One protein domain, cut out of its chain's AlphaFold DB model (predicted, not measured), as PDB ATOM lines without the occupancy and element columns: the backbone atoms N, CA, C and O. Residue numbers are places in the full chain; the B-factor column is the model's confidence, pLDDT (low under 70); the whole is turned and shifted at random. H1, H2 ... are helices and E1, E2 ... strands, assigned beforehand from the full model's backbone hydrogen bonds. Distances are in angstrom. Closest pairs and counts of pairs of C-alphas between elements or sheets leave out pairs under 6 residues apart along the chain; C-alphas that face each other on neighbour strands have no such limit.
ATOM      1  N   LEU A   8     154.947 121.097 197.394       96.94
ATOM      2  CA  LEU A   8     153.692 121.706 197.835       96.94
ATOM      3  C   LEU A   8     153.464 121.356 199.307       96.94
ATOM      4  O   LEU A   8     153.731 120.222 199.702       96.94
ATOM      5  N   SER A   9     152.961 122.303 200.094       96.44
ATOM      6  CA  SER A   9     152.402 121.982 201.406       96.44
ATOM      7  C   SER A   9     151.067 121.243 201.256       96.44
ATOM      8  O   SER A   9     150.395 121.358 200.224       96.44
ATOM      9  N   ASP A  10     150.642 120.526 202.297       96.06
ATOM     10  CA  ASP A  10     149.350 119.822 202.309       96.06
ATOM     11  C   ASP A  10     148.171 120.765 202.024       96.06
ATOM     12  O   ASP A  10     147.215 120.400 201.340       96.06
ATOM     13  N   GLU A  11     148.268 122.013 202.487       94.62
ATOM     14  CA  GLU A  11     147.287 123.060 202.210       94.62
ATOM     15  C   GLU A  11     147.190 123.364 200.706       94.62
ATOM     16  O   GLU A  11     146.091 123.412 200.147       94.62
ATOM     17  N   ALA A  12     148.331 123.536 200.033       95.38
ATOM     18  CA  ALA A  12     148.364 123.801 198.599       95.38
ATOM     19  C   ALA A  12     147.841 122.601 197.789       95.38
ATOM     20  O   ALA A  12     147.105 122.786 196.817       95.38
ATOM     21  N   ILE A  13     148.158 121.372 198.215       97.06
ATOM     22  CA  ILE A  13     147.634 120.138 197.609       97.06
ATOM     23  C   ILE A  13     146.109 120.079 197.754       97.06
ATOM     24  O   ILE A  13     145.401 119.859 196.768       97.06
ATOM     25  N   GLY A  14     145.590 120.323 198.960       95.69
ATOM     26  CA  GLY A  14     144.152 120.343 199.224       95.69
ATOM     27  C   GLY A  14     143.415 121.390 198.389       95.69
ATOM     28  O   GLY A  14     142.325 121.133 197.882       95.69
ATOM     29  N   GLN A  15     144.027 122.555 198.180       94.69
ATOM     30  CA  GLN A  15     143.460 123.609 197.344       94.69
ATOM     31  C   GLN A  15     143.417 123.237 195.859       94.69
ATOM     32  O   GLN A  15     142.412 123.482 195.195       94.69
ATOM     33  N   ILE A  16     144.468 122.603 195.334       95.62
ATOM     34  CA  ILE A  16     144.468 122.084 193.959       95.62
ATOM     35  C   ILE A  16     143.356 121.046 193.787       95.62
ATOM     36  O   ILE A  16     142.617 121.109 192.808       95.62
ATOM     37  N   ALA A  17     143.180 120.142 194.755       95.56
ATOM     38  CA  ALA A  17     142.099 119.161 194.712       95.56
ATOM     39  C   ALA A  17     140.716 119.834 194.628       95.56
ATOM     40  O   ALA A  17     139.891 119.420 193.815       95.56
ATOM     41  N   LYS A  18     140.485 120.914 195.387       92.12
ATOM     42  CA  LYS A  18     139.243 121.705 195.309       92.12
ATOM     43  C   LYS A  18     139.042 122.362 193.943       92.12
ATOM     44  O   LYS A  18     137.939 122.324 193.413       92.12
ATOM     45  N   LEU A  19     140.090 122.938 193.352       91.88
ATOM     46  CA  LEU A  19     140.017 123.560 192.020       91.88
ATOM     47  C   LEU A  19     139.665 122.540 190.928       91.88
ATOM     48  O   LEU A  19     138.891 122.845 190.018       91.88
ATOM     49  N   VAL A  20     140.200 121.321 191.041       94.19
ATOM     50  CA  VAL A  20     139.856 120.195 190.159       94.19
ATOM     51  C   VAL A  20     138.406 119.764 190.369       94.19
ATOM     52  O   VAL A  20     137.673 119.594 189.400       94.19
ATOM     53  N   GLN A  21     137.969 119.619 191.622       91.06
ATOM     54  CA  GLN A  21     136.582 119.272 191.940       91.06
ATOM     55  C   GLN A  21     135.601 120.309 191.390       91.06
ATOM     56  O   GLN A  21     134.596 119.929 190.799       91.06
ATOM     57  N   LEU A  22     135.920 121.599 191.519       88.06
ATOM     58  CA  LEU A  22     135.108 122.677 190.963       88.06
ATOM     59  C   LEU A  22     134.972 122.532 189.446       88.06
ATOM     60  O   LEU A  22     133.854 122.507 188.955       88.06
ATOM     61  N   ALA A  23     136.087 122.344 188.730       89.81
ATOM     62  CA  ALA A  23     136.080 122.150 187.278       89.81
ATOM     63  C   ALA A  23     135.182 120.981 186.841       89.81
ATOM     64  O   ALA A  23     134.453 121.091 185.859       89.81
ATOM     65  N   ILE A  24     135.193 119.879 187.599       91.81
ATOM     66  CA  ILE A  24     134.336 118.716 187.339       91.81
ATOM     67  C   ILE A  24     132.859 119.055 187.566       91.81
ATOM     68  O   ILE A  24     132.027 118.719 186.728       91.81
ATOM     69  N   LEU A  25     132.531 119.707 188.684       87.88
ATOM     70  CA  LEU A  25     131.149 120.030 189.048       87.88
ATOM     71  C   LEU A  25     130.524 121.060 188.103       87.88
ATOM     72  O   LEU A  25     129.352 120.941 187.763       87.88
ATOM     73  N   THR A  26     131.298 122.050 187.666       84.31
ATOM     74  CA  THR A  26     130.814 123.130 186.798       84.31
ATOM     75  C   THR A  26     131.009 122.841 185.312       84.31
ATOM     76  O   THR A  26     130.581 123.636 184.480       84.31
ATOM     77  N   GLY A  27     131.678 121.738 184.956       87.44
ATOM     78  CA  GLY A  27     132.031 121.416 183.571       87.44
ATOM     79  C   GLY A  27     132.987 122.430 182.926       87.44
ATOM     80  O   GLY A  27     132.969 122.591 181.707       87.44
ATOM     81  N   THR A  28     133.790 123.141 183.725       88.38
ATOM     82  CA  THR A  28     134.730 124.170 183.246       88.38
ATOM     83  C   THR A  28     136.146 123.615 183.074       88.38
ATOM     84  O   THR A  28     136.485 122.555 183.601       88.38
ATOM     85  N   ASP A  29     137.005 124.328 182.338       92.88
ATOM     86  CA  ASP A  29     138.405 123.930 182.165       92.88
ATOM     87  C   ASP A  29     139.179 124.047 183.493       92.88
ATOM     88  O   ASP A  29     139.236 125.100 184.136       92.88
ATOM     89  N   VAL A  30     139.820 122.951 183.907       91.50
ATOM     90  CA  VAL A  30     140.647 122.895 185.120       91.50
ATOM     91  C   VAL A  30     141.823 123.873 185.079       91.50
ATOM     92  O   VAL A  30     142.208 124.420 186.114       91.50
ATOM     93  N   VAL A  31     142.382 124.135 183.897       94.56
ATOM     94  CA  VAL A  31     143.483 125.081 183.700       94.56
ATOM     95  C   VAL A  31     143.032 126.502 184.030       94.56
ATOM     96  O   VAL A  31     143.809 127.263 184.610       94.56
ATOM     97  N   ASP A  32     141.779 126.854 183.733       88.12
ATOM     98  CA  ASP A  32     141.234 128.174 184.051       88.12
ATOM     99  C   ASP A  32     141.119 128.375 185.562       88.12
ATOM    100  O   ASP A  32     141.593 129.387 186.087       88.12
ATOM    101  N   ASN A  33     140.606 127.372 186.280       87.44
ATOM    102  CA  ASN A  33     140.557 127.388 187.742       87.44
ATOM    103  C   ASN A  33     141.970 127.470 188.351       87.44
ATOM    104  O   ASN A  33     142.221 128.284 189.244       87.44
ATOM    105  N   LEU A  34     142.928 126.693 187.835       92.62
ATOM    106  CA  LEU A  34     144.318 126.699 188.309       92.62
ATOM    107  C   LEU A  34     145.059 128.013 188.019       92.62
ATOM    108  O   LEU A  34     145.946 128.380 188.789       92.62
ATOM    109  N   ARG A  35     144.685 128.777 186.980       91.06
ATOM    110  CA  ARG A  35     145.294 130.090 186.666       91.06
ATOM    111  C   ARG A  35     145.090 131.119 187.788       91.06
ATOM    112  O   ARG A  35     145.853 132.087 187.907       91.06
ATOM    113  N   THR A  36     144.084 130.902 188.635       87.94
ATOM    114  CA  THR A  36     143.809 131.742 189.808       87.94
ATOM    115  C   THR A  36     144.753 131.463 190.978       87.94
ATOM    116  O   THR A  36     144.968 132.358 191.792       87.94
ATOM    117  N   LEU A  37     145.353 130.268 191.050       93.50
ATOM    118  CA  LEU A  37     146.183 129.833 192.172       93.50
ATOM    119  C   LEU A  37     147.379 130.776 192.371       93.50
ATOM    120  O   LEU A  37     148.063 131.171 191.419       93.50
ATOM    121  N   ARG A  38     147.641 131.149 193.626       94.69
ATOM    122  CA  ARG A  38     148.815 131.935 194.025       94.69
ATOM    123  C   ARG A  38     149.532 131.222 195.158       94.69
ATOM    124  O   ARG A  38     148.931 130.921 196.187       94.69
ATOM    125  N   LEU A  39     150.820 130.973 194.950       95.38
ATOM    126  CA  LEU A  39     151.681 130.280 195.899       95.38
ATOM    127  C   LEU A  39     152.826 131.193 196.336       95.38
ATOM    128  O   LEU A  39     153.335 131.982 195.544       95.38
ATOM    129  N   THR A  40     153.245 131.052 197.587       95.38
ATOM    130  CA  THR A  40     154.435 131.691 198.147       95.38
ATOM    131  C   THR A  40     155.405 130.631 198.649       95.38
ATOM    132  O   THR A  40     154.994 129.616 199.216       95.38
ATOM    133  N   SER A  41     156.701 130.841 198.427       94.19
ATOM    134  CA  SER A  41     157.739 129.932 198.909       94.19
ATOM    135  C   SER A  41     158.120 130.267 200.347       94.19
ATOM    136  O   SER A  41     158.499 131.402 200.643       94.19
ATOM    137  N   ARG A  42     158.107 129.265 201.226       92.00
ATOM    138  CA  ARG A  42     158.628 129.363 202.591       92.00
ATOM    139  C   ARG A  42     159.527 128.170 202.879       92.00
ATOM    140  O   ARG A  42     159.099 127.023 202.781       92.00
ATOM    141  N   SER A  43     160.777 128.453 203.236       83.88
ATOM    142  CA  SER A  43     161.826 127.450 203.458       83.88
ATOM    143  C   SER A  43     162.078 126.579 202.218       83.88
ATOM    144  O   SER A  43     162.890 126.960 201.383       83.88
ATOM    145  N   ASN A  44     161.376 125.451 202.070       89.00
ATOM    146  CA  ASN A  44     161.519 124.524 200.941       89.00
ATOM    147  C   ASN A  44     160.159 124.018 200.414       89.00
ATOM    148  O   ASN A  44     160.071 122.985 199.743       89.00
ATOM    149  N   GLU A  45     159.093 124.744 200.749       93.88
ATOM    150  CA  GLU A  45     157.717 124.397 200.425       93.88
ATOM    151  C   GLU A  45     156.942 125.599 199.876       93.88
ATOM    152  O   GLU A  45     157.263 126.761 200.144       93.88
ATOM    153  N   LEU A  46     155.917 125.302 199.086       96.12
ATOM    154  CA  LEU A  46     154.977 126.241 198.501       96.12
ATOM    155  C   LEU A  46     153.673 126.199 199.289       96.12
ATOM    156  O   LEU A  46     153.028 125.156 199.389       96.12
ATOM    157  N   TYR A  47     153.288 127.357 199.803       95.81
ATOM    158  CA  TYR A  47     152.061 127.588 200.556       95.81
ATOM    159  C   TYR A  47     151.129 128.490 199.764       95.81
ATOM    160  O   TYR A  47     151.575 129.207 198.870       95.81
ATOM    161  N   LEU A  48     149.843 128.498 200.106       94.81
ATOM    162  CA  LEU A  48     148.911 129.454 199.520       94.81
ATOM    163  C   LEU A  48     149.272 130.876 199.948       94.81
ATOM    164  O   LEU A  48     149.598 131.133 201.107       94.81
ATOM    165  N   PHE A  49     149.195 131.807 199.005       94.81
ATOM    166  CA  PHE A  49     149.281 133.222 199.324       94.81
ATOM    167  C   PHE A  49     148.045 133.648 200.131       94.81
ATOM    168  O   PHE A  49     146.928 133.269 199.788       94.81
ATOM    169  N   GLU A  50     148.234 134.417 201.202       87.44
ATOM    170  CA  GLU A  50     147.161 134.675 202.173       87.44
ATOM    171  C   GLU A  50     145.980 135.436 201.548       87.44
ATOM    172  O   GLU A  50     144.840 134.993 201.641       87.44
ATOM    173  N   GLU A  51     146.257 136.488 200.773       86.12
ATOM    174  CA  GLU A  51     145.232 137.263 200.051       86.12
ATOM    175  C   GLU A  51     144.473 136.412 199.015       86.12
ATOM    176  O   GLU A  51     143.313 136.664 198.689       86.12
ATOM    177  N   TYR A  52     145.108 135.362 198.486       88.06
ATOM    178  CA  TYR A  52     144.428 134.431 197.590       88.06
ATOM    179  C   TYR A  52     143.395 133.577 198.335       88.06
ATOM    180  O   TYR A  52     142.330 133.315 197.778       88.06
ATOM    181  N   LYS A  53     143.668 133.172 199.583       84.56
ATOM    182  CA  LYS A  53     142.729 132.359 200.374       84.56
ATOM    183  C   LYS A  53     141.412 133.091 200.605       84.56
ATOM    184  O   LYS A  53     140.351 132.497 200.420       84.56
ATOM    185  N   GLU A  54     141.495 134.367 200.971       81.19
ATOM    186  CA  GLU A  54     140.330 135.216 201.239       81.19
ATOM    187  C   GLU A  54     139.463 135.371 199.985       81.19
ATOM    188  O   GLU A  54     138.259 135.111 200.006       81.19
ATOM    189  N   ASN A  55     140.097 135.696 198.857       82.06
ATOM    190  CA  ASN A  55     139.406 135.879 197.583       82.06
ATOM    191  C   ASN A  55     138.816 134.574 197.031       82.06
ATOM    192  O   ASN A  55     137.753 134.580 196.410       82.06
ATOM    193  N   PHE A  56     139.490 133.444 197.245       81.50
ATOM    194  CA  PHE A  56     139.004 132.152 196.783       81.50
ATOM    195  C   PHE A  56     137.720 131.730 197.505       81.50
ATOM    196  O   PHE A  56     136.783 131.278 196.849       81.50
ATOM    197  N   HIS A  57     137.646 131.915 198.827       76.81
ATOM    198  CA  HIS A  57     136.457 131.561 199.608       76.81
ATOM    199  C   HIS A  57     135.223 132.344 199.144       76.81
ATOM    200  O   HIS A  57     134.192 131.749 198.839       76.81
ATOM    201  N   ALA A  58     135.372 133.663 198.983       78.25
ATOM    202  CA  ALA A  58     134.292 134.538 198.532       78.25
ATOM    203  C   ALA A  58     133.805 134.213 197.108       78.25
ATOM    204  O   ALA A  58     132.640 134.432 196.776       78.25
ATOM    205  N   ASN A  59     134.690 133.708 196.243       76.12
ATOM    206  CA  ASN A  59     134.326 133.325 194.879       76.12
ATOM    207  C   ASN A  59     133.621 131.963 194.822       76.12
ATOM    208  O   ASN A  59     132.712 131.800 194.013       76.12
ATOM    209  N   ILE A  60     133.998 131.010 195.681       76.75
ATOM    210  CA  ILE A  60     133.328 129.705 195.772       76.75
ATOM    211  C   ILE A  60     131.886 129.855 196.251       76.75
ATOM    212  O   ILE A  60     131.002 129.258 195.644       76.75
ATOM    213  N   GLU A  61     131.637 130.670 197.277       74.81
ATOM    214  CA  GLU A  61     130.278 130.906 197.788       74.81
ATOM    215  C   GLU A  61     129.349 131.422 196.682       74.81
ATOM    216  O   GLU A  61     128.313 130.823 196.414       74.81
ATOM    217  N   LYS A  62     129.789 132.434 195.926       74.94
ATOM    218  CA  LYS A  62     129.022 132.982 194.794       74.94
ATOM    219  C   LYS A  62     128.790 131.982 193.661       74.94
ATOM    220  O   LYS A  62     127.825 132.113 192.912       74.94
ATOM    221  N   MET A  63     129.713 131.042 193.452       70.50
ATOM    222  CA  MET A  63     129.563 130.009 192.422       70.50
ATOM    223  C   MET A  63     128.613 128.897 192.870       70.50
ATOM    224  O   MET A  63     127.854 128.406 192.042       70.50
ATOM    225  N   LEU A  64     128.632 128.524 194.153       69.06
ATOM    226  CA  LEU A  64     127.690 127.560 194.728       69.06
ATOM    227  C   LEU A  64     126.262 128.109 194.728       69.06
ATOM    228  O   LEU A  64     125.364 127.410 194.274       69.06
ATOM    229  N   GLU A  65     126.067 129.371 195.123       70.38
ATOM    230  CA  GLU A  65     124.756 130.039 195.064       70.38
ATOM    231  C   GLU A  65     124.148 129.976 193.653       70.38
ATOM    232  O   GLU A  65     122.987 129.622 193.479       70.38
ATOM    233  N   ARG A  66     124.962 130.228 192.623       68.44
ATOM    234  CA  ARG A  66     124.534 130.166 191.217       68.44
ATOM    235  C   ARG A  66     124.315 128.757 190.678       68.44
ATOM    236  O   ARG A  66     123.611 128.595 189.690       68.44
ATOM    237  N   ALA A  67     124.969 127.754 191.257       66.56
ATOM    238  CA  ALA A  67     124.773 126.357 190.878       66.56
ATOM    239  C   ALA A  67     123.486 125.772 191.488       66.56
ATOM    240  O   ALA A  67     122.954 124.796 190.960       66.56
ATOM    241  N   GLU A  68     123.003 126.355 192.591       65.50
ATOM    242  CA  GLU A  68     121.730 126.013 193.234       65.50
ATOM    243  C   GLU A  68     120.540 126.813 192.683       65.50
ATOM    244  O   GLU A  68     119.395 126.379 192.839       65.50
ATOM    245  N   GLU A  69     120.781 127.940 192.004       62.47
ATOM    246  CA  GLU A  69     119.744 128.619 191.228       62.47
ATOM    247  C   GLU A  69     119.287 127.702 190.075       62.47
ATOM    248  O   GLU A  69     120.108 127.290 189.245       62.47
TER     249      GLU A  69
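This is residues 8 to 69 of the 91 residues of an uncharacterized protein of bacterium (UniProt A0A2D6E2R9). Two long helices, H1 and H3, run the same way, roughly side by side but loosely so, and a small two-stranded hairpin, E1 and E2, makes one end of the rod near the start of both helices. Between H1 and the hairpin the chain folds back through the short helix H2, which packs on H1. The printed part has 62 residues with three named helices and two named strands, in the order H1, H2, E1, E2, H3; the sheet has the order E1 - E2 and is antiparallel, and the class is mostly helix. The whole is only just compact, close to loose, with a radius of gyration of the C-alphas of 12.4 A, and the C-alphas span 44 by 20 by 17 A along their three main axes.

The printed part begins at Leu 8, with its C-alpha at (153.692, 121.706, 197.835). H1 is residues 10 to 26, from C-alpha 10 at (149.350, 119.822, 202.309) to C-alpha 26 at (130.814, 123.130, 186.798), 24.4 A from first to last C-alpha. H2 is residues 30 to 35, six residues from Val 30 to Arg 35. E1 is residues 39 to 42, and after Ser 43 and Asn 44 comes E2, residues 45 to 48. Phe 49 stands between E2 and H3. H3, residues 50 to 68, is the longest helix by residues, with 19, and is 28.3 A long from its first C-alpha to its last. It ends at C-alpha 68 at (121.730, 126.013, 193.234), and Glu 69 is the last printed residue.

H1 and H2 touch, with 10 pairs of C-alphas within 8 A. Their closest C-alphas are those of Ala 23 and Val 30, 5.1 A apart. Their lines stand at a steep tilt of 50 degrees, and they run opposite ways. Residues 10 to 15 of H1 come near the sheet, with 14 pairs of C-alphas within 10 A to E2 and 2 to E1. The closest C-alphas of H1 and E2 are those of Ala 12 and Tyr 47, 5.6 A apart; those of H1 and E1 are Ala 12 and Leu 39, 7.8 A apart. E1 and E2 form a hairpin of antiparallel neighbours, with an angle of 137 degrees between their directions. C-alphas 39 and 48 face each other at 4.6 A. Across this pair, N 40 and O 47 are 2.8 A apart and N 42 and O 45 are 2.9 A apart, both within hydrogen-bond range. H3 touches no helix but is near H1: the two are close but not clearly touching, with the closest C-alphas, those of Thr 26 and Ala 67, 8.0 A apart. H1 and H3 run the same way at a shallow tilt of 25 degrees, with centres 12.6 A apart. H2 and H3 are apart, as are H2 and E2, and E1 and H3. In H1 and H2 every O i to N i+4 pair is within hydrogen-bond range, and in H3 14 of 15 are.

The outline is a rod. The two C-alphas farthest apart are those of Ser 43 and Glu 69, at 43.8 A, and the first and last printed C-alphas, those of Leu 8 and Glu 69, are 35.3 A apart. The printed part has no cut. The links H1 to H2, H2 to E1, E1 to E2 and E2 to H3 are tight. The mean pLDDT of the printed part is 87.2, while that of H3 is 77; residue 64 and residues 66 to 69 are under 70.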